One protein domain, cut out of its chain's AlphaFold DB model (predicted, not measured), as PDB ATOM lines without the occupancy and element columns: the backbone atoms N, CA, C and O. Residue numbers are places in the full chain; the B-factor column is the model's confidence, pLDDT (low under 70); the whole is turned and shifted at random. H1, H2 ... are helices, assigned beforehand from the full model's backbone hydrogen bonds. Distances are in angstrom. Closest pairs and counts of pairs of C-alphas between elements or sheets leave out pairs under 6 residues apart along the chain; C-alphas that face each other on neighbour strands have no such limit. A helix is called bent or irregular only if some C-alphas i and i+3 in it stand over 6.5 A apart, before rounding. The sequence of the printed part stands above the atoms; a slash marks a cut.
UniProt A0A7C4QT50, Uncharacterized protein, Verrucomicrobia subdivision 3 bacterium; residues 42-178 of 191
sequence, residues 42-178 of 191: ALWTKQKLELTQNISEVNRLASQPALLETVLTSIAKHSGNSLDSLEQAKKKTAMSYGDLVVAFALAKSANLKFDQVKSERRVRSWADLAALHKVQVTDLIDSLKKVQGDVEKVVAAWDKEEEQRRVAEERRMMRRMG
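AT A GLANCE: This is residues 42 to 178 of the 191 residues of an uncharacterized protein of Verrucomicrobia subdivision 3 bacterium (UniProt A0A7C4QT50). A compact helical head bears one long arm: residues 156 to 178, of which 156 to 176 belong to H7, stick out free. In the head, H1 and the first part of H7 cross H4 on one side, H3 and H5 pack on H4 away from H7, H2 packs beneath H7, and the short H6 sits near the turn into H7. The printed part has 137 residues with seven named helices, H1 to H7 in order, and no named strand; the class is all helix. It is loose, with a radius of gyration of the C-alphas of 19.2 A, and spans 71 by 37 by 20 A.

HOW THE PARTS SIT: H1, residues 42 to 62, touches H2, residues 65 to 79, with residues 58 to 62 alone; the closest C-alphas, of Ala 62 and Leu 68, are 4.6 A apart. H2 is irregular: C-alphas 66 and 69 are 7.3 A apart. H3, residues 83 to 92, touches H2 about perpendicular at 76 degrees, closest at the C-alphas of Ala 76 and Leu 83, 5.7 A. H4, residues 97 to 109, is the hub, touching five helices. Its C-alpha of Gly 98 is 4.3 A from that of Ile 55 in H1, at a steep tilt of 55 degrees, opposite ways. H5, residues 114 to 121, touches H4, closest at the C-alphas of Ala 107 and Phe 114, 5.7 A. H6, residues 126 to 132, only just touches H7, residues 137 to 176, with 3 pairs of C-alphas within 8 A, and only at the corner; the closest are Ala 130 and Val 137, 6.1 A. H7 touches H2 with residues 143 to 154 alone, at a steep tilt of 43 degrees, opposite ways; the closest C-alphas, of Ser 74 and Val 147, are 5.4 A apart. H3 and H5 are apart from H7. Every O i to N i+4 pair is within hydrogen-bond range in H1, H3, H4, H5, H6 and H7; in H2 it is 9 of 11.

IN THESE COORDINATES: H1 begins at C-alpha 42, (-2.623, -0.453, 11.306), and is 30.4 A long. H2 is 21.4 A, H3 14.0 A, H4 18.4 A, H5 10.5 A and H6 9.8 A. H7 is 58.9 A long, from C-alpha 137 at (2.085, -13.233, 9.624) to C-alpha 176 at (58.747, -14.914, 25.692).

THE WHOLE: The two C-alphas farthest apart, of Leu 132 and Gly 178, are 71.4 A apart. Without residues 156 to 178 the body spans 36 by 30 by 21 A. The six links are tight, and the printed part has no cut. The mean pLDDT of the printed part is 95.8, and no printed residue is under 70.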
ATOM      1  N   ALA A  42      -3.932  -0.972  10.915       91.88
ATOM      2  CA  ALA A  42      -2.623  -0.453  11.306       91.88
ATOM      3  C   ALA A  42      -1.697  -1.579  11.793       91.88
ATOM      4  O   ALA A  42      -0.528  -1.620  11.409       91.88
ATOM      5  N   LEU A  43      -2.226  -2.529  12.575       91.75
ATOM      6  CA  LEU A  43      -1.477  -3.719  13.002       91.75
ATOM      7  C   LEU A  43      -1.046  -4.572  11.807       91.75
ATOM      8  O   LEU A  43       0.124  -4.937  11.714       91.75
ATOM      9  N   TRP A  44      -1.958  -4.813  10.865       91.06
ATOM     10  CA  TRP A  44      -1.662  -5.541   9.633       91.06
ATOM     11  C   TRP A  44      -0.543  -4.879   8.822       91.06
ATOM     12  O   TRP A  44       0.412  -5.532   8.403       91.06
ATOM     13  N   THR A  45      -0.621  -3.558   8.644       94.50
ATOM     14  CA  THR A  45       0.397  -2.792   7.909       94.50
ATOM     15  C   THR A  45       1.758  -2.872   8.598       94.50
ATOM     16  O   THR A  45       2.773  -3.089   7.933       94.50
ATOM     17  N   LYS A  46       1.785  -2.771   9.934       96.00
ATOM     18  CA  LYS A  46       3.008  -2.932  10.732       96.00
ATOM     19  C   LYS A  46       3.613  -4.327  10.561       96.00
ATOM     20  O   LYS A  46       4.803  -4.432  10.290       96.00
ATOM     21  N   GLN A  47       2.806  -5.382  10.666       96.19
ATOM     22  CA  GLN A  47       3.263  -6.765  10.494       96.19
ATOM     23  C   GLN A  47       3.798  -7.023   9.080       96.19
ATOM     24  O   GLN A  47       4.837  -7.656   8.915       96.19
ATOM     25  N   LYS A  48       3.136  -6.493   8.046       96.25
ATOM     26  CA  LYS A  48       3.598  -6.596   6.652       96.25
ATOM     27  C   LYS A  48       4.958  -5.921   6.444       96.25
ATOM     28  O   LYS A  48       5.819  -6.469   5.747       96.25
ATOM     29  N   LEU A  49       5.159  -4.753   7.055       97.00
ATOM     30  CA  LEU A  49       6.441  -4.052   7.032       97.00
ATOM     31  C   LEU A  49       7.524  -4.846   7.774       97.00
ATOM     32  O   LEU A  49       8.591  -5.080   7.211       97.00
ATOM     33  N   GLU A  50       7.231  -5.308   8.991       97.56
ATOM     34  CA  GLU A  50       8.160  -6.093   9.811       97.56
ATOM     35  C   GLU A  50       8.577  -7.388   9.099       97.56
ATOM     36  O   GLU A  50       9.763  -7.713   9.060       97.56
ATOM     37  N   LEU A  51       7.644  -8.095   8.456       97.88
ATOM     38  CA  LEU A  51       7.957  -9.268   7.637       97.88
ATOM     39  C   LEU A  51       8.961  -8.927   6.528       97.88
ATOM     40  O   LEU A  51       9.951  -9.631   6.344       97.88
ATOM     41  N   THR A  52       8.736  -7.824   5.814       97.75
ATOM     42  CA  THR A  52       9.611  -7.388   4.716       97.75
ATOM     43  C   THR A  52      11.011  -7.020   5.218       97.75
ATOM     44  O   THR A  52      12.006  -7.396   4.600       97.75
ATOM     45  N   GLN A  53      11.100  -6.338   6.363       98.25
ATOM     46  CA  GLN A  53      12.374  -5.998   7.005       98.25
ATOM     47  C   GLN A  53      13.150  -7.254   7.413       98.25
ATOM     48  O   GLN A  53      14.329  -7.373   7.094       98.25
ATOM     49  N   ASN A  54      12.484  -8.227   8.037       98.25
ATOM     50  CA  ASN A  54      13.123  -9.474   8.455       98.25
ATOM     51  C   ASN A  54      13.608 -10.319   7.265       98.25
ATOM     52  O   ASN A  54      14.682 -10.914   7.341       98.25
ATOM     53  N   ILE A  55      12.865 -10.337   6.149       98.25
ATOM     54  CA  ILE A  55      13.317 -10.970   4.897       98.25
ATOM     55  C   ILE A  55      14.604 -10.303   4.403       98.25
ATOM     56  O   ILE A  55      15.571 -10.991   4.073       98.25
ATOM     57  N   SER A  56      14.627  -8.966   4.362       98.06
ATOM     58  CA  SER A  56      15.807  -8.207   3.941       98.06
ATOM     59  C   SER A  56      17.009  -8.469   4.845       98.06
ATOM     60  O   SER A  56      18.125  -8.593   4.350       98.06
ATOM     61  N   GLU A  57      16.789  -8.592   6.151       98.12
ATOM     62  CA  GLU A  57      17.856  -8.837   7.116       98.12
ATOM     63  C   GLU A  57      18.472 -10.231   6.954       98.12
ATOM     64  O   GLU A  57      19.690 -10.360   6.860       98.12
ATOM     65  N   VAL A  58      17.654 -11.276   6.787       98.00
ATOM     66  CA  VAL A  58      18.171 -12.623   6.472       98.00
ATOM     67  C   VAL A  58      18.953 -12.619   5.156       98.00
ATOM     68  O   VAL A  58      20.007 -13.245   5.058       98.00
ATOM     69  N   ASN A  59      18.487 -11.878   4.148       98.06
ATOM     70  CA  ASN A  59      19.212 -11.731   2.884       98.06
ATOM     71  C   ASN A  59      20.551 -11.007   3.054       98.06
ATOM     72  O   ASN A  59      21.539 -11.403   2.438       98.06
ATOM     73  N   ARG A  60      20.599  -9.977   3.906       98.31
ATOM     74  CA  ARG A  60      21.829  -9.262   4.255       98.31
ATOM     75  C   ARG A  60      22.820 -10.189   4.956       98.31
ATOM     76  O   ARG A  60      23.991 -10.199   4.587       98.31
ATOM     77  N   LEU A  61      22.370 -11.002   5.911       97.31
ATOM     78  CA  LEU A  61      23.213 -12.005   6.573       97.31
ATOM     79  C   LEU A  61      23.746 -13.034   5.567       97.31
ATOM     80  O   LEU A  61      24.946 -13.276   5.514       97.31
ATOM     81  N   ALA A  62      22.884 -13.562   4.697       96.38
ATOM     82  CA  ALA A  62      23.271 -14.541   3.680       96.38
ATOM     83  C   ALA A  62      24.196 -13.976   2.587       96.38
ATOM     84  O   ALA A  62      24.863 -14.737   1.892       96.38
ATOM     85  N   SER A  63      24.231 -12.652   2.407       97.19
ATOM     86  CA  SER A  63      25.147 -12.004   1.462       97.19
ATOM     87  C   SER A  63      26.603 -12.002   1.939       97.19
ATOM     88  O   SER A  63      27.504 -11.782   1.135       97.19
ATOM     89  N   GLN A  64      26.842 -12.263   3.227       97.44
ATOM     90  CA  GLN A  64      28.178 -12.353   3.800       97.44
ATOM     91  C   GLN A  64      28.698 -13.787   3.625       97.44
ATOM     92  O   GLN A  64      28.123 -14.703   4.215       97.44
ATOM     93  N   PRO A  65      29.788 -14.014   2.865       95.50
ATOM     94  CA  PRO A  65      30.284 -15.364   2.595       95.50
ATOM     95  C   PRO A  65      30.590 -16.163   3.864       95.50
ATOM     96  O   PRO A  65      30.282 -17.348   3.921       95.50
ATOM     97  N   ALA A  66      31.116 -15.500   4.899       95.12
ATOM     98  CA  ALA A  66      31.398 -16.122   6.190       95.12
ATOM     99  C   ALA A  66      30.132 -16.657   6.884       95.12
ATOM    100  O   ALA A  66      30.191 -17.681   7.547       95.12
ATOM    101  N   LEU A  67      28.979 -16.000   6.714       96.31
ATOM    102  CA  LEU A  67      27.732 -16.360   7.400       96.31
ATOM    103  C   LEU A  67      26.792 -17.220   6.554       96.31
ATOM    104  O   LEU A  67      25.813 -17.745   7.086       96.31
ATOM    105  N   LEU A  68      27.056 -17.366   5.254       95.62
ATOM    106  CA  LEU A  68      26.150 -18.039   4.328       95.62
ATOM    107  C   LEU A  68      25.846 -19.482   4.756       95.62
ATOM    108  O   LEU A  68      24.682 -19.886   4.763       95.62
ATOM    109  N   GLU A  69      26.868 -20.245   5.141       95.50
ATOM    110  CA  GLU A  69      26.707 -21.633   5.584       95.50
ATOM    111  C   GLU A  69      25.863 -21.728   6.862       95.50
ATOM    112  O   GLU A  69      24.945 -22.549   6.952       95.50
ATOM    113  N   THR A  70      26.101 -20.832   7.822       96.56
ATOM    114  CA  THR A  70      25.318 -20.735   9.059       96.56
ATOM    115  C   THR A  70      23.856 -20.409   8.769       96.56
ATOM    116  O   THR A  70      22.958 -21.042   9.328       96.56
ATOM    117  N   VAL A  71      23.602 -19.461   7.858       97.12
ATOM    118  CA  VAL A  71      22.242 -19.124   7.426       97.12
ATOM    119  C   VAL A  71      21.578 -20.351   6.810       97.12
ATOM    120  O   VAL A  71      20.516 -20.751   7.277       97.12
ATOM    121  N   LEU A  72      22.196 -20.993   5.817       95.94
ATOM    122  CA  LEU A  72      21.649 -22.184   5.156       95.94
ATOM    123  C   LEU A  72      21.336 -23.311   6.147       95.94
ATOM    124  O   LEU A  72      20.245 -23.885   6.107       95.94
ATOM    125  N   THR A  73      22.256 -23.579   7.071       96.50
ATOM    126  CA  THR A  73      22.096 -24.593   8.121       96.50
ATOM    127  C   THR A  73      20.931 -24.261   9.044       96.50
ATOM    128  O   THR A  73      20.118 -25.130   9.366       96.50
ATOM    129  N   SER A  74      20.789 -22.992   9.428       96.88
ATOM    130  CA  SER A  74      19.667 -22.554  10.250       96.88
ATOM    131  C   SER A  74      18.332 -22.657   9.501       96.88
ATOM    132  O   SER A  74      17.353 -23.175  10.044       96.88
ATOM    133  N   ILE A  75      18.286 -22.270   8.219       96.44
ATOM    134  CA  ILE A  75      17.092 -22.444   7.378       96.44
ATOM    135  C   ILE A  75      16.715 -23.929   7.294       96.44
ATOM    136  O   ILE A  75      15.541 -24.270   7.449       96.44
ATOM    137  N   ALA A  76      17.683 -24.825   7.084       96.44
ATOM    138  CA  ALA A  76      17.447 -26.268   6.996       96.44
ATOM    139  C   ALA A  76      16.834 -26.802   8.297       96.44
ATOM    140  O   ALA A  76      15.765 -27.417   8.287       96.44
ATOM    141  N   LYS A  77      17.453 -26.454   9.428       96.06
ATOM    142  CA  LYS A  77      17.013 -26.827  10.776       96.06
ATOM    143  C   LYS A  77      15.576 -26.389  11.075       96.06
ATOM    144  O   LYS A  77      14.784 -27.199  11.548       96.06
ATOM    145  N   HIS A  78      15.218 -25.132  10.798       95.12
ATOM    146  CA  HIS A  78      13.889 -24.602  11.149       95.12
ATOM    147  C   HIS A  78      12.799 -24.979  10.146       95.12
ATOM    148  O   HIS A  78      11.640 -25.165  10.526       95.12
ATOM    149  N   SER A  79      13.155 -25.132   8.870       93.06
ATOM    150  CA  SER A  79      12.206 -25.553   7.836       93.06
ATOM    151  C   SER A  79      11.957 -27.065   7.831       93.06
ATOM    152  O   SER A  79      10.901 -27.500   7.373       93.06
ATOM    153  N   GLY A  80      12.888 -27.861   8.368       92.75
ATOM    154  CA  GLY A  80      12.857 -29.324   8.305       92.75
ATOM    155  C   GLY A  80      13.254 -29.890   6.937       92.75
ATOM    156  O   GLY A  80      12.990 -31.058   6.669       92.75
ATOM    157  N   ASN A  81      13.855 -29.074   6.064       93.38
ATOM    158  CA  ASN A  81      14.346 -29.498   4.751       93.38
ATOM    159  C   ASN A  81      15.857 -29.737   4.800       93.38
ATOM    160  O   ASN A  81      16.570 -29.061   5.539       93.38
ATOM    161  N   SER A  82      16.363 -30.660   3.978       94.50
ATOM    162  CA  SER A  82      17.810 -30.842   3.829       94.50
ATOM    163  C   SER A  82      18.465 -29.634   3.152       94.50
ATOM    164  O   SER A  82      17.834 -28.942   2.347       94.50
ATOM    165  N   LEU A  83      19.755 -29.417   3.433       94.75
ATOM    166  CA  LEU A  83      20.576 -28.406   2.757       94.75
ATOM    167  C   LEU A  83      20.521 -28.564   1.231       94.75
ATOM    168  O   LEU A  83      20.247 -27.594   0.527       94.75
ATOM    169  N   ASP A  84      20.633 -29.795   0.730       94.06
ATOM    170  CA  ASP A  84      20.497 -30.104  -0.698       94.06
ATOM    171  C   ASP A  84      19.161 -29.625  -1.278       94.06
ATOM    172  O   ASP A  84      19.109 -29.080  -2.381       94.06
ATOM    173  N   SER A  85      18.062 -29.797  -0.534       91.56
ATOM    174  CA  SER A  85      16.738 -29.338  -0.968       91.56
ATOM    175  C   SER A  85      16.668 -27.813  -1.028       91.56
ATOM    176  O   SER A  85      16.079 -27.265  -1.962       91.56
ATOM    177  N   LEU A  86      17.295 -27.116  -0.073       93.62
ATOM    178  CA  LEU A  86      17.385 -25.655  -0.072       93.62
ATOM    179  C   LEU A  86      18.224 -25.138  -1.235       93.62
ATOM    180  O   LEU A  86      17.804 -24.205  -1.919       93.62
ATOM    181  N   GLU A  87      19.372 -25.752  -1.502       92.25
ATOM    182  CA  GLU A  87      20.201 -25.395  -2.647       92.25
ATOM    183  C   GLU A  87      19.471 -25.624  -3.965       92.25
ATOM    184  O   GLU A  87      19.487 -24.768  -4.850       92.25
ATOM    185  N   GLN A  88      18.802 -26.770  -4.106       92.50
ATOM    186  CA  GLN A  88      17.995 -27.052  -5.283       92.50
ATOM    187  C   GLN A  88      16.863 -26.040  -5.430       92.50
ATOM    188  O   GLN A  88      16.622 -25.567  -6.540       92.50
ATOM    189  N   ALA A  89      16.190 -25.667  -4.338       92.75
ATOM    190  CA  ALA A  89      15.181 -24.617  -4.360       92.75
ATOM    191  C   ALA A  89      15.797 -23.274  -4.777       92.75
ATOM    192  O   ALA A  89      15.253 -22.611  -5.655       92.75
ATOM    193  N   LYS A  90      16.964 -22.894  -4.250       93.56
ATOM    194  CA  LYS A  90      17.671 -21.658  -4.621       93.56
ATOM    195  C   LYS A  90      18.138 -21.645  -6.081       93.56
ATOM    196  O   LYS A  90      18.150 -20.584  -6.695       93.56
ATOM    197  N   LYS A  91      18.509 -22.800  -6.641       93.06
ATOM    198  CA  LYS A  91      18.907 -22.961  -8.053       93.06
ATOM    199  C   LYS A  91      17.692 -22.942  -8.988       93.06
ATOM    200  O   LYS A  91      17.727 -22.318 -10.042       93.06
ATOM    201  N   LYS A  92      16.597 -23.603  -8.596       92.38
ATOM    202  CA  LYS A  92      15.348 -23.704  -9.378       92.38
ATOM    203  C   LYS A  92      14.460 -22.464  -9.260       92.38
ATOM    204  O   LYS A  92      13.516 -22.308 -10.035       92.38
ATOM    205  N   THR A  93      14.707 -21.608  -8.271       92.19
ATOM    206  CA  THR A  93      13.902 -20.415  -8.008       92.19
ATOM    207  C   THR A  93      14.773 -19.168  -7.941       92.19
ATOM    208  O   THR A  93      15.847 -19.167  -7.358       92.19
ATOM    209  N   ALA A  94      14.274 -18.054  -8.472       90.81
ATOM    210  CA  ALA A  94      14.907 -16.746  -8.294       90.81
ATOM    211  C   ALA A  94      14.625 -16.134  -6.901       90.81
ATOM    212  O   ALA A  94      14.738 -14.925  -6.725       90.81
ATOM    213  N   MET A  95      14.213 -16.941  -5.917       95.56
ATOM    214  CA  MET A  95      13.885 -16.464  -4.572       95.56
ATOM    215  C   MET A  95      15.152 -16.137  -3.782       95.56
ATOM    216  O   MET A  95      16.191 -16.783  -3.949       95.56
ATOM    217  N   SER A  96      15.066 -15.127  -2.921       96.94
ATOM    218  CA  SER A  96      16.113 -14.810  -1.950       96.94
ATOM    219  C   SER A  96      16.108 -15.801  -0.772       96.94
ATOM    220  O   SER A  96      15.182 -16.599  -0.633       96.94
ATOM    221  N   TYR A  97      17.132 -15.797   0.086       97.38
ATOM    222  CA  TYR A  97      17.183 -16.725   1.225       97.38
ATOM    223  C   TYR A  97      16.078 -16.449   2.252       97.38
ATOM    224  O   TYR A  97      15.441 -17.384   2.730       97.38
ATOM    225  N   GLY A  98      15.775 -15.177   2.520       97.25
ATOM    226  CA  GLY A  98      14.633 -14.784   3.345       97.25
ATOM    227  C   GLY A  98      13.297 -15.199   2.721       97.25
ATOM    228  O   GLY A  98      12.420 -15.693   3.425       97.25
ATOM    229  N   ASP A  99      13.156 -15.091   1.393       97.88
ATOM    230  CA  ASP A  99      11.972 -15.602   0.688       97.88
ATOM    231  C   ASP A  99      11.827 -17.123   0.841       97.88
ATOM    232  O   ASP A  99      10.713 -17.607   1.020       97.88
ATOM    233  N   LEU A 100      12.931 -17.881   0.795       97.31
ATOM    234  CA  LEU A 100      12.903 -19.333   0.997       97.31
ATOM    235  C   LEU A 100      12.418 -19.695   2.403       97.31
ATOM    236  O   LEU A 100      11.567 -20.575   2.528       97.31
ATOM    237  N   VAL A 101      12.882 -18.995   3.446       97.81
ATOM    238  CA  VAL A 101      12.395 -19.200   4.826       97.81
ATOM    239  C   VAL A 101      10.880 -19.052   4.888       97.81
ATOM    240  O   VAL A 101      10.191 -19.943   5.382       97.81
ATOM    241  N   VAL A 102      10.358 -17.953   4.341       98.19
ATOM    242  CA  VAL A 102       8.918 -17.675   4.353       98.19
ATOM    243  C   VAL A 102       8.154 -18.689   3.509       98.19
ATOM    244  O   VAL A 102       7.104 -19.161   3.936       98.19
ATOM    245  N   ALA A 103       8.681 -19.073   2.347       97.88
ATOM    246  CA  ALA A 103       8.054 -20.050   1.468       97.88
ATOM    247  C   ALA A 103       7.910 -21.421   2.142       97.88
ATOM    248  O   ALA A 103       6.831 -22.009   2.097       97.88
ATOM    249  N   PHE A 104       8.967 -21.922   2.792       97.19
ATOM    250  CA  PHE A 104       8.916 -23.199   3.503       97.19
ATOM    251  C   PHE A 104       8.062 -23.129   4.769       97.19
ATOM    252  O   PHE A 104       7.294 -24.055   5.024       97.19
ATOM    253  N   ALA A 105       8.146 -22.036   5.535       97.50
ATOM    254  CA  ALA A 105       7.302 -21.835   6.710       97.50
ATOM    255  C   ALA A 105       5.815 -21.800   6.326       97.50
ATOM    256  O   ALA A 105       5.008 -22.509   6.919       97.50
ATOM    257  N   LEU A 106       5.461 -21.051   5.275       97.62
ATOM    258  CA  LEU A 106       4.094 -20.982   4.766       97.62
ATOM    259  C   LEU A 106       3.625 -22.337   4.225       97.62
ATOM    260  O   LEU A 106       2.526 -22.769   4.561       97.62
ATOM    261  N   ALA A 107       4.454 -23.022   3.430       97.25
ATOM    262  CA  ALA A 107       4.140 -24.350   2.902       97.25
ATOM    263  C   ALA A 107       3.848 -25.349   4.030       97.25
ATOM    264  O   ALA A 107       2.863 -26.081   3.966       97.25
ATOM    265  N   LYS A 108       4.656 -25.330   5.094       96.50
ATOM    266  CA  LYS A 108       4.470 -26.182   6.270       96.50
ATOM    267  C   LYS A 108       3.195 -25.830   7.039       96.50
ATOM    268  O   LYS A 108       2.392 -26.721   7.299       96.50
ATOM    269  N   SER A 109       2.984 -24.557   7.376       97.00
ATOM    270  CA  SER A 109       1.835 -24.123   8.187       97.00
ATOM    271  C   SER A 109       0.496 -24.280   7.464       97.00
ATOM    272  O   SER A 109      -0.501 -24.615   8.095       97.00
ATOM    273  N   ALA A 110       0.466 -24.067   6.147       97.19
ATOM    274  CA  ALA A 110      -0.738 -24.209   5.330       97.19
ATOM    275  C   ALA A 110      -0.904 -25.612   4.710       97.19
ATOM    276  O   ALA A 110      -1.857 -25.835   3.966       97.19
ATOM    277  N   ASN A 111       0.012 -26.551   4.987       96.94
ATOM    278  CA  ASN A 111       0.061 -27.885   4.372       96.94
ATOM    279  C   ASN A 111       0.021 -27.847   2.825       96.94
ATOM    280  O   ASN A 111      -0.697 -28.604   2.171       96.94
ATOM    281  N   LEU A 112       0.785 -26.925   2.235       97.06
ATOM    282  CA  LEU A 112       0.887 -26.718   0.791       97.06
ATOM    283  C   LEU A 112       2.191 -27.288   0.242       97.06
ATOM    284  O   LEU A 112       3.209 -27.381   0.927       97.06
ATOM    285  N   LYS A 113       2.200 -27.585  -1.058       96.38
ATOM    286  CA  LYS A 113       3.444 -27.896  -1.772       96.38
ATOM    287  C   LYS A 113       4.245 -26.614  -2.013       96.38
ATOM    288  O   LYS A 113       3.684 -25.591  -2.400       96.38
ATOM    289  N   PHE A 114       5.570 -26.692  -1.891       95.56
ATOM    290  CA  PHE A 114       6.466 -25.555  -2.148       95.56
ATOM    291  C   PHE A 114       6.267 -24.939  -3.545       95.56
ATOM    292  O   PHE A 114       6.243 -23.719  -3.696       95.56
ATOM    293  N   ASP A 115       6.051 -25.766  -4.574       95.50
ATOM    294  CA  ASP A 115       5.803 -25.280  -5.937       95.50
ATOM    295  C   ASP A 115       4.512 -24.465  -6.071       95.50
ATOM    296  O   ASP A 115       4.475 -23.506  -6.846       95.50
ATOM    297  N   GLN A 116       3.483 -24.800  -5.286       96.94
ATOM    298  CA  GLN A 116       2.252 -24.019  -5.237       96.94
ATOM    299  C   GLN A 116       2.540 -22.641  -4.639       96.94
ATOM    300  O   GLN A 116       2.274 -21.632  -5.292       96.94
ATOM    301  N   VAL A 117       3.195 -22.591  -3.474       97.31
ATOM    302  CA  VAL A 117       3.599 -21.332  -2.825       97.31
ATOM    303  C   VAL A 117       4.446 -20.468  -3.767       97.31
ATOM    304  O   VAL A 117       4.201 -19.270  -3.916       97.31
ATOM    305  N   LYS A 118       5.394 -21.082  -4.483       95.75
ATOM    306  CA  LYS A 118       6.223 -20.418  -5.496       95.75
ATOM    307  C   LYS A 118       5.393 -19.787  -6.611       95.75
ATOM    308  O   LYS A 118       5.692 -18.667  -7.026       95.75
ATOM    309  N   SER A 119       4.396 -20.504  -7.126       96.56
ATOM    310  CA  SER A 119       3.540 -20.004  -8.205       96.56
ATOM    311  C   SER A 119       2.705 -18.804  -7.753       96.56
ATOM    312  O   SER A 119       2.684 -17.782  -8.438       96.56
ATOM    313  N   GLU A 120       2.117 -18.873  -6.557       97.00
ATOM    314  CA  GLU A 120       1.264 -17.812  -6.022       97.00
ATOM    315  C   GLU A 120       2.076 -16.562  -5.635       97.00
ATOM    316  O   GLU A 120       1.629 -15.430  -5.848       97.00
ATOM    317  N   ARG A 121       3.319 -16.742  -5.162       96.75
ATOM    318  CA  ARG A 121       4.236 -15.643  -4.809       96.75
ATOM    319  C   ARG A 121       4.579 -14.724  -5.980       96.75
ATOM    320  O   ARG A 121       4.932 -13.566  -5.757       96.75
ATOM    321  N   ARG A 122       4.458 -15.196  -7.224       94.88
ATOM    322  CA  ARG A 122       4.691 -14.361  -8.417       94.88
ATOM    323  C   ARG A 122       3.682 -13.223  -8.547       94.88
ATOM    324  O   ARG A 122       4.008 -12.203  -9.139       94.88
ATOM    325  N   VAL A 123       2.476 -13.408  -8.012       96.38
ATOM    326  CA  VAL A 123       1.347 -12.484  -8.204       96.38
ATOM    327  C   VAL A 123       0.981 -11.756  -6.908       96.38
ATOM    328  O   VAL A 123       0.354 -10.702  -6.948       96.38
ATOM    329  N   ARG A 124       1.359 -12.306  -5.749       96.50
ATOM    330  CA  ARG A 124       0.947 -11.820  -4.425       96.50
ATOM    331  C   ARG A 124       2.146 -11.556  -3.518       96.50
ATOM    332  O   ARG A 124       3.204 -12.170  -3.670       96.50
ATOM    333  N   SER A 125       1.974 -10.657  -2.549       97.19
ATOM    334  CA  SER A 125       2.967 -10.472  -1.486       97.19
ATOM    335  C   SER A 125       2.868 -11.585  -0.438       97.19
ATOM    336  O   SER A 125       1.832 -12.240  -0.317       97.19
ATOM    337  N   TRP A 126       3.927 -11.790   0.350       98.00
ATOM    338  CA  TRP A 126       3.949 -12.820   1.396       98.00
ATOM    339  C   TRP A 126       2.844 -12.659   2.438       98.00
ATOM    340  O   TRP A 126       2.210 -13.643   2.803       98.00
ATOM    341  N   ALA A 127       2.578 -11.427   2.876       97.19
ATOM    342  CA  ALA A 127       1.502 -11.155   3.824       97.19
ATOM    343  C   ALA A 127       0.132 -11.508   3.225       97.19
ATOM    344  O   ALA A 127      -0.697 -12.119   3.893       97.19
ATOM    345  N   ASP A 128      -0.094 -11.198   1.945       96.88
ATOM    346  CA  ASP A 128      -1.372 -11.501   1.294       96.88
ATOM    347  C   ASP A 128      -1.550 -13.019   1.083       96.88
ATOM    348  O   ASP A 128      -2.666 -13.521   1.186       96.88
ATOM    349  N   LEU A 129      -0.461 -13.762   0.832       97.69
ATOM    350  CA  LEU A 129      -0.483 -15.232   0.797       97.69
ATOM    351  C   LEU A 129      -0.766 -15.840   2.171       97.69
ATOM    352  O   LEU A 129      -1.549 -16.781   2.271       97.69
ATOM    353  N   ALA A 130      -0.159 -15.294   3.223       97.62
ATOM    354  CA  ALA A 130      -0.416 -15.723   4.591       97.62
ATOM    355  C   ALA A 130      -1.898 -15.535   4.946       97.62
ATOM    356  O   ALA A 130      -2.551 -16.483   5.375       97.62
ATOM    357  N   ALA A 131      -2.463 -14.358   4.649       96.81
ATOM    358  CA  ALA A 131      -3.886 -14.084   4.844       96.81
ATOM    359  C   ALA A 131      -4.786 -15.034   4.040       96.81
ATOM    360  O   ALA A 131      -5.757 -15.560   4.584       96.81
ATOM    361  N   LEU A 132      -4.455 -15.283   2.766       97.62
ATOM    362  CA  LEU A 132      -5.214 -16.183   1.894       97.62
ATOM    363  C   LEU A 132      -5.312 -17.600   2.477       97.62
ATOM    364  O   LEU A 132      -6.387 -18.196   2.468       97.62
ATOM    365  N   HIS A 133      -4.205 -18.106   3.023       97.94
ATOM    366  CA  HIS A 133      -4.111 -19.453   3.593       97.94
ATOM    367  C   HIS A 133      -4.335 -19.499   5.109       97.94
ATOM    368  O   HIS A 133      -4.075 -20.522   5.736       97.94
ATOM    369  N   LYS A 134      -4.842 -18.409   5.704       97.38
ATOM    370  CA  LYS A 134      -5.126 -18.280   7.146       97.38
ATOM    371  C   LYS A 134      -3.914 -18.564   8.047       97.38
ATOM    372  O   LYS A 134      -4.070 -19.023   9.175       97.38
ATOM    373  N   VAL A 135      -2.712 -18.280   7.556       97.56
ATOM    374  CA  VAL A 135      -1.467 -18.356   8.326       97.56
ATOM    375  C   VAL A 135      -1.189 -16.992   8.944       97.56
ATOM    376  O   VAL A 135      -1.276 -15.962   8.272       97.56
ATOM    377  N   GLN A 136      -0.836 -16.978  10.227       97.12
ATOM    378  CA  GLN A 136      -0.526 -15.736  10.920       97.12
ATOM    379  C   GLN A 136       0.816 -15.188  10.431       97.12
ATOM    380  O   GLN A 136       1.827 -15.888  10.403       97.12
ATOM    381  N   VAL A 137       0.849 -13.901  10.072       97.19
ATOM    382  CA  VAL A 137       2.085 -13.233   9.624       97.19
ATOM    383  C   VAL A 137       3.161 -13.256  10.715       97.19
ATOM    384  O   VAL A 137       4.348 -13.329  10.403       97.19
ATOM    385  N   THR A 138       2.757 -13.253  11.987       97.25
ATOM    386  CA  THR A 138       3.660 -13.382  13.138       97.25
ATOM    387  C   THR A 138       4.457 -14.680  13.108       97.25
ATOM    388  O   THR A 138       5.655 -14.637  13.347       97.25
ATOM    389  N   ASP A 139       3.859 -15.799  12.703       97.31
ATOM    390  CA  ASP A 139       4.546 -17.097  12.670       97.31
ATOM    391  C   ASP A 139       5.650 -17.118  11.598       97.31
ATOM    392  O   ASP A 139       6.708 -17.742  11.755       97.31
ATOM    393  N   LEU A 140       5.424 -16.393  10.496       97.88
ATOM    394  CA  LEU A 140       6.413 -16.203   9.434       97.88
ATOM    395  C   LEU A 140       7.557 -15.291   9.902       97.88
ATOM    396  O   LEU A 140       8.722 -15.587   9.636       97.88
ATOM    397  N   ILE A 141       7.235 -14.216  10.631       98.19
ATOM    398  CA  ILE A 141       8.228 -13.330  11.261       98.19
ATOM    399  C   ILE A 141       9.072 -14.113  12.273       98.19
ATOM    400  O   ILE A 141      10.298 -14.022  12.245       98.19
ATOM    401  N   ASP A 142       8.447 -14.928  13.119       98.12
ATOM    402  CA  ASP A 142       9.137 -15.731  14.129       98.12
ATOM    403  C   ASP A 142      10.073 -16.760  13.490       98.12
ATOM    404  O   ASP A 142      11.171 -17.006  13.992       98.12
ATOM    405  N   SER A 143       9.685 -17.325  12.346       97.62
ATOM    406  CA  SER A 143      10.549 -18.223  11.572       97.62
ATOM    407  C   SER A 143      11.808 -17.511  11.058       97.62
ATOM    408  O   SER A 143      12.896 -18.078  11.122       97.62
ATOM    409  N   LEU A 144      11.693 -16.255  10.610       98.19
ATOM    410  CA  LEU A 144      12.848 -15.439  10.206       98.19
ATOM    411  C   LEU A 144      13.726 -15.053  11.404       98.19
ATOM    412  O   LEU A 144      14.948 -15.170  11.325       98.19
ATOM    413  N   LYS A 145      13.120 -14.655  12.530       98.25
ATOM    414  CA  LYS A 145      13.843 -14.304  13.765       98.25
ATOM    415  C   LYS A 145      14.617 -15.486  14.341       98.25
ATOM    416  O   LYS A 145      15.719 -15.305  14.843       98.25
ATOM    417  N   LYS A 146      14.090 -16.710  14.231       98.06
ATOM    418  CA  LYS A 146      14.823 -17.931  14.612       98.06
ATOM    419  C   LYS A 146      16.095 -18.124  13.791       98.06
ATOM    420  O   LYS A 146      17.119 -18.503  14.354       98.06
ATOM    421  N   VAL A 147      16.038 -17.835  12.489       98.00
ATOM    422  CA  VAL A 147      17.219 -17.891  11.617       98.00
ATOM    423  C   VAL A 147      18.237 -16.825  12.014       98.00
ATOM    424  O   VAL A 147      19.407 -17.145  12.200       98.00
ATOM    425  N   GLN A 148      17.795 -15.580  12.215       97.88
ATOM    426  CA  GLN A 148      18.663 -14.490  12.678       97.88
ATOM    427  C   GLN A 148      19.324 -14.824  14.024       97.88
ATOM    428  O   GLN A 148      20.541 -14.745  14.140       97.88
ATOM    429  N   GLY A 149      18.550 -15.293  15.007       97.94
ATOM    430  CA  GLY A 149      19.061 -15.615  16.339       97.94
ATOM    431  C   GLY A 149      20.056 -16.781  16.365       97.94
ATOM    432  O   GLY A 149      20.943 -16.811  17.214       97.94
ATOM    433  N   ASP A 150      19.951 -17.746  15.448       97.75
ATOM    434  CA  ASP A 150      20.976 -18.789  15.304       97.75
ATOM    435  C   ASP A 150      22.275 -18.222  14.701       97.75
ATOM    436  O   ASP A 150      23.360 -18.594  15.147       97.75
ATOM    437  N   VAL A 151      22.181 -17.292  13.745       97.00
ATOM    438  CA  VAL A 151      23.352 -16.605  13.171       97.00
ATOM    439  C   VAL A 151      24.036 -15.723  14.217       97.00
ATOM    440  O   VAL A 151      25.251 -15.796  14.367       97.00
ATOM    441  N   GLU A 152      23.272 -14.947  14.987       97.12
ATOM    442  CA  GLU A 152      23.792 -14.096  16.066       97.12
ATOM    443  C   GLU A 152      24.571 -14.900  17.113       97.12
ATOM    444  O   GLU A 152      25.635 -14.472  17.555       97.12
ATOM    445  N   LYS A 153      24.092 -16.097  17.474       97.31
ATOM    446  CA  LYS A 153      24.811 -16.989  18.399       97.31
ATOM    447  C   LYS A 153      26.158 -17.438  17.848       97.31
ATOM    448  O   LYS A 153      27.107 -17.551  18.618       97.31
ATOM    449  N   VAL A 154      26.238 -17.714  16.547       96.38
ATOM    450  CA  VAL A 154      27.492 -18.118  15.899       96.38
ATOM    451  C   VAL A 154      28.465 -16.948  15.828       96.38
ATOM    452  O   VAL A 154      29.620 -17.117  16.200       96.38
ATOM    453  N   VAL A 155      27.992 -15.758  15.454       95.00
ATOM    454  CA  VAL A 155      28.815 -14.538  15.461       95.00
ATOM    455  C   VAL A 155      29.361 -14.270  16.864       95.00
ATOM    456  O   VAL A 155      30.569 -14.159  17.043       95.00
ATOM    457  N   ALA A 156      28.502 -14.303  17.885       96.25
ATOM    458  CA  ALA A 156      28.926 -14.113  19.269       96.25
ATOM    459  C   ALA A 156      29.906 -15.197  19.759       96.25
ATOM    460  O   ALA A 156      30.702 -14.949  20.666       96.25
ATOM    461  N   ALA A 157      29.844 -16.412  19.205       95.31
ATOM    462  CA  ALA A 157      30.805 -17.468  19.507       95.31
ATOM    463  C   ALA A 157      32.168 -17.202  18.851       95.31
ATOM    464  O   ALA A 157      33.189 -17.394  19.510       95.31
ATOM    465  N   TRP A 158      32.194 -16.716  17.607       93.00
ATOM    466  CA  TRP A 158      33.430 -16.324  16.927       93.00
ATOM    467  C   TRP A 158      34.120 -15.150  17.611       93.00
ATOM    468  O   TRP A 158      35.316 -15.240  17.865       93.00
ATOM    469  N   ASP A 159      33.369 -14.123  18.012       94.81
ATOM    470  CA  ASP A 159      33.922 -12.974  18.738       94.81
ATOM    471  C   ASP A 159      34.595 -13.418  20.049       94.81
ATOM    472  O   ASP A 159      35.692 -12.977  20.398       94.81
ATOM    473  N   LYS A 160      33.965 -14.355  20.771       95.00
ATOM    474  CA  LYS A 160      34.538 -14.942  21.992       95.00
ATOM    475  C   LYS A 160      35.795 -15.757  21.705       95.00
ATOM    476  O   LYS A 160      36.743 -15.691  22.487       95.00
ATOM    477  N   GLU A 161      35.808 -16.545  20.635       93.62
ATOM    478  CA  GLU A 161      36.973 -17.349  20.263       93.62
ATOM    479  C   GLU A 161      38.152 -16.466  19.830       93.62
ATOM    480  O   GLU A 161      39.292 -16.717  20.227       93.62
ATOM    481  N   GLU A 162      37.891 -15.413  19.058       93.94
ATOM    482  CA  GLU A 162      38.908 -14.464  18.609       93.94
ATOM    483  C   GLU A 162      39.516 -13.698  19.787       93.94
ATOM    484  O   GLU A 162      40.742 -13.615  19.899       93.94
ATOM    485  N   GLU A 163      38.691 -13.241  20.731       93.19
ATOM    486  CA  GLU A 163      39.176 -12.613  21.960       93.19
ATOM    487  C   GLU A 163      40.055 -13.576  22.772       93.19
ATOM    488  O   GLU A 163      41.155 -13.227  23.210       93.19
ATOM    489  N   GLN A 164      39.622 -14.832  22.923       91.81
ATOM    490  CA  GLN A 164      40.417 -15.857  23.599       91.81
ATOM    491  C   GLN A 164      41.746 -16.120  22.885       91.81
ATOM    492  O   GLN A 164      42.771 -16.310  23.547       91.81
ATOM    493  N   ARG A 165      41.752 -16.109  21.549       93.69
ATOM    494  CA  ARG A 165      42.961 -16.269  20.738       93.69
ATOM    495  C   ARG A 165      43.915 -15.096  20.942       93.69
ATOM    496  O   ARG A 165      45.091 -15.335  21.216       93.69
ATOM    497  N   ARG A 166      43.409 -13.860  20.925       93.94
ATOM    498  CA  ARG A 166      44.191 -12.643  21.182       93.94
ATOM    499  C   ARG A 166      44.835 -12.667  22.568       93.94
ATOM    500  O   ARG A 166      46.048 -12.503  22.686       93.94
ATOM    501  N   VAL A 167      44.060 -12.975  23.610       90.50
ATOM    502  CA  VAL A 167      44.572 -13.104  24.987       90.50
ATOM    503  C   VAL A 167      45.593 -14.243  25.100       90.50
ATOM    504  O   VAL A 167      46.594 -14.132  25.815       90.50
ATOM    505  N   ALA A 168      45.378 -15.364  24.405       91.19
ATOM    506  CA  ALA A 168      46.326 -16.474  24.393       91.19
ATOM    507  C   ALA A 168      47.652 -16.097  23.713       91.19
ATOM    508  O   ALA A 168      48.719 -16.487  24.196       91.19
ATOM    509  N   GLU A 169      47.604 -15.334  22.623       93.81
ATOM    510  CA  GLU A 169      48.783 -14.821  21.924       93.81
ATOM    511  C   GLU A 169      49.544 -13.794  22.763       93.81
ATOM    512  O   GLU A 169      50.761 -13.923  22.914       93.81
ATOM    513  N   GLU A 170      48.847 -12.863  23.409       91.75
ATOM    514  CA  GLU A 170      49.449 -11.905  24.340       91.75
ATOM    515  C   GLU A 170      50.151 -12.627  25.501       91.75
ATOM    516  O   GLU A 170      51.318 -12.371  25.802       91.75
ATOM    517  N   ARG A 171      49.500 -13.639  26.093       90.25
ATOM    518  CA  ARG A 171      50.113 -14.492  27.127       90.25
ATOM    519  C   ARG A 171      51.340 -15.241  26.615       90.25
ATOM    520  O   ARG A 171      52.273 -15.460  27.388       90.25
ATOM    521  N   ARG A 172      51.359 -15.669  25.349       92.75
ATOM    522  CA  ARG A 172      52.543 -16.301  24.738       92.75
ATOM    523  C   ARG A 172      53.673 -15.288  24.562       92.75
ATOM    524  O   ARG A 172      54.818 -15.640  24.833       92.75
ATOM    525  N   MET A 173      53.368 -14.057  24.155       93.50
ATOM    526  CA  MET A 173      54.355 -12.983  24.018       93.50
ATOM    527  C   MET A 173      54.942 -12.571  25.373       93.50
ATOM    528  O   MET A 173      56.163 -12.540  25.507       93.50
ATOM    529  N   MET A 174      54.111 -12.384  26.402       89.81
ATOM    530  CA  MET A 174      54.571 -12.078  27.766       89.81
ATOM    531  C   MET A 174      55.553 -13.127  28.294       89.81
ATOM    532  O   MET A 174      56.625 -12.776  28.782       89.81
ATOM    533  N   ARG A 175      55.248 -14.419  28.101       91.94
ATOM    534  CA  ARG A 175      56.163 -15.507  28.486       91.94
ATOM    535  C   ARG A 175      57.496 -15.443  27.746       91.94
ATOM    536  O   ARG A 175      58.524 -15.701  28.360       91.94
ATOM    537  N   ARG A 176      57.496 -15.097  26.453       93.94
ATOM    538  CA  ARG A 176      58.747 -14.914  25.692       93.94
ATOM    539  C   ARG A 176      59.567 -13.731  26.208       93.94
ATOM    540  O   ARG A 176      60.786 -13.791  26.137       93.94
ATOM    541  N   MET A 177      58.916 -12.698  26.742       92.88
ATOM    542  CA  MET A 177      59.576 -11.526  27.330       92.88
ATOM    543  C   MET A 177      59.914 -11.684  28.824       92.88
ATOM    544  O   MET A 177      60.359 -10.726  29.447       92.88
ATOM    545  N   GLY A 178      59.702 -12.864  29.422       94.19
ATOM    546  CA  GLY A 178      59.969 -13.107  30.847       94.19
ATOM    547  C   GLY A 178      58.984 -12.431  31.809       94.19
ATOM    548  O   GLY A 178      59.218 -12.429  33.015       94.19
TER     549      GLY A 178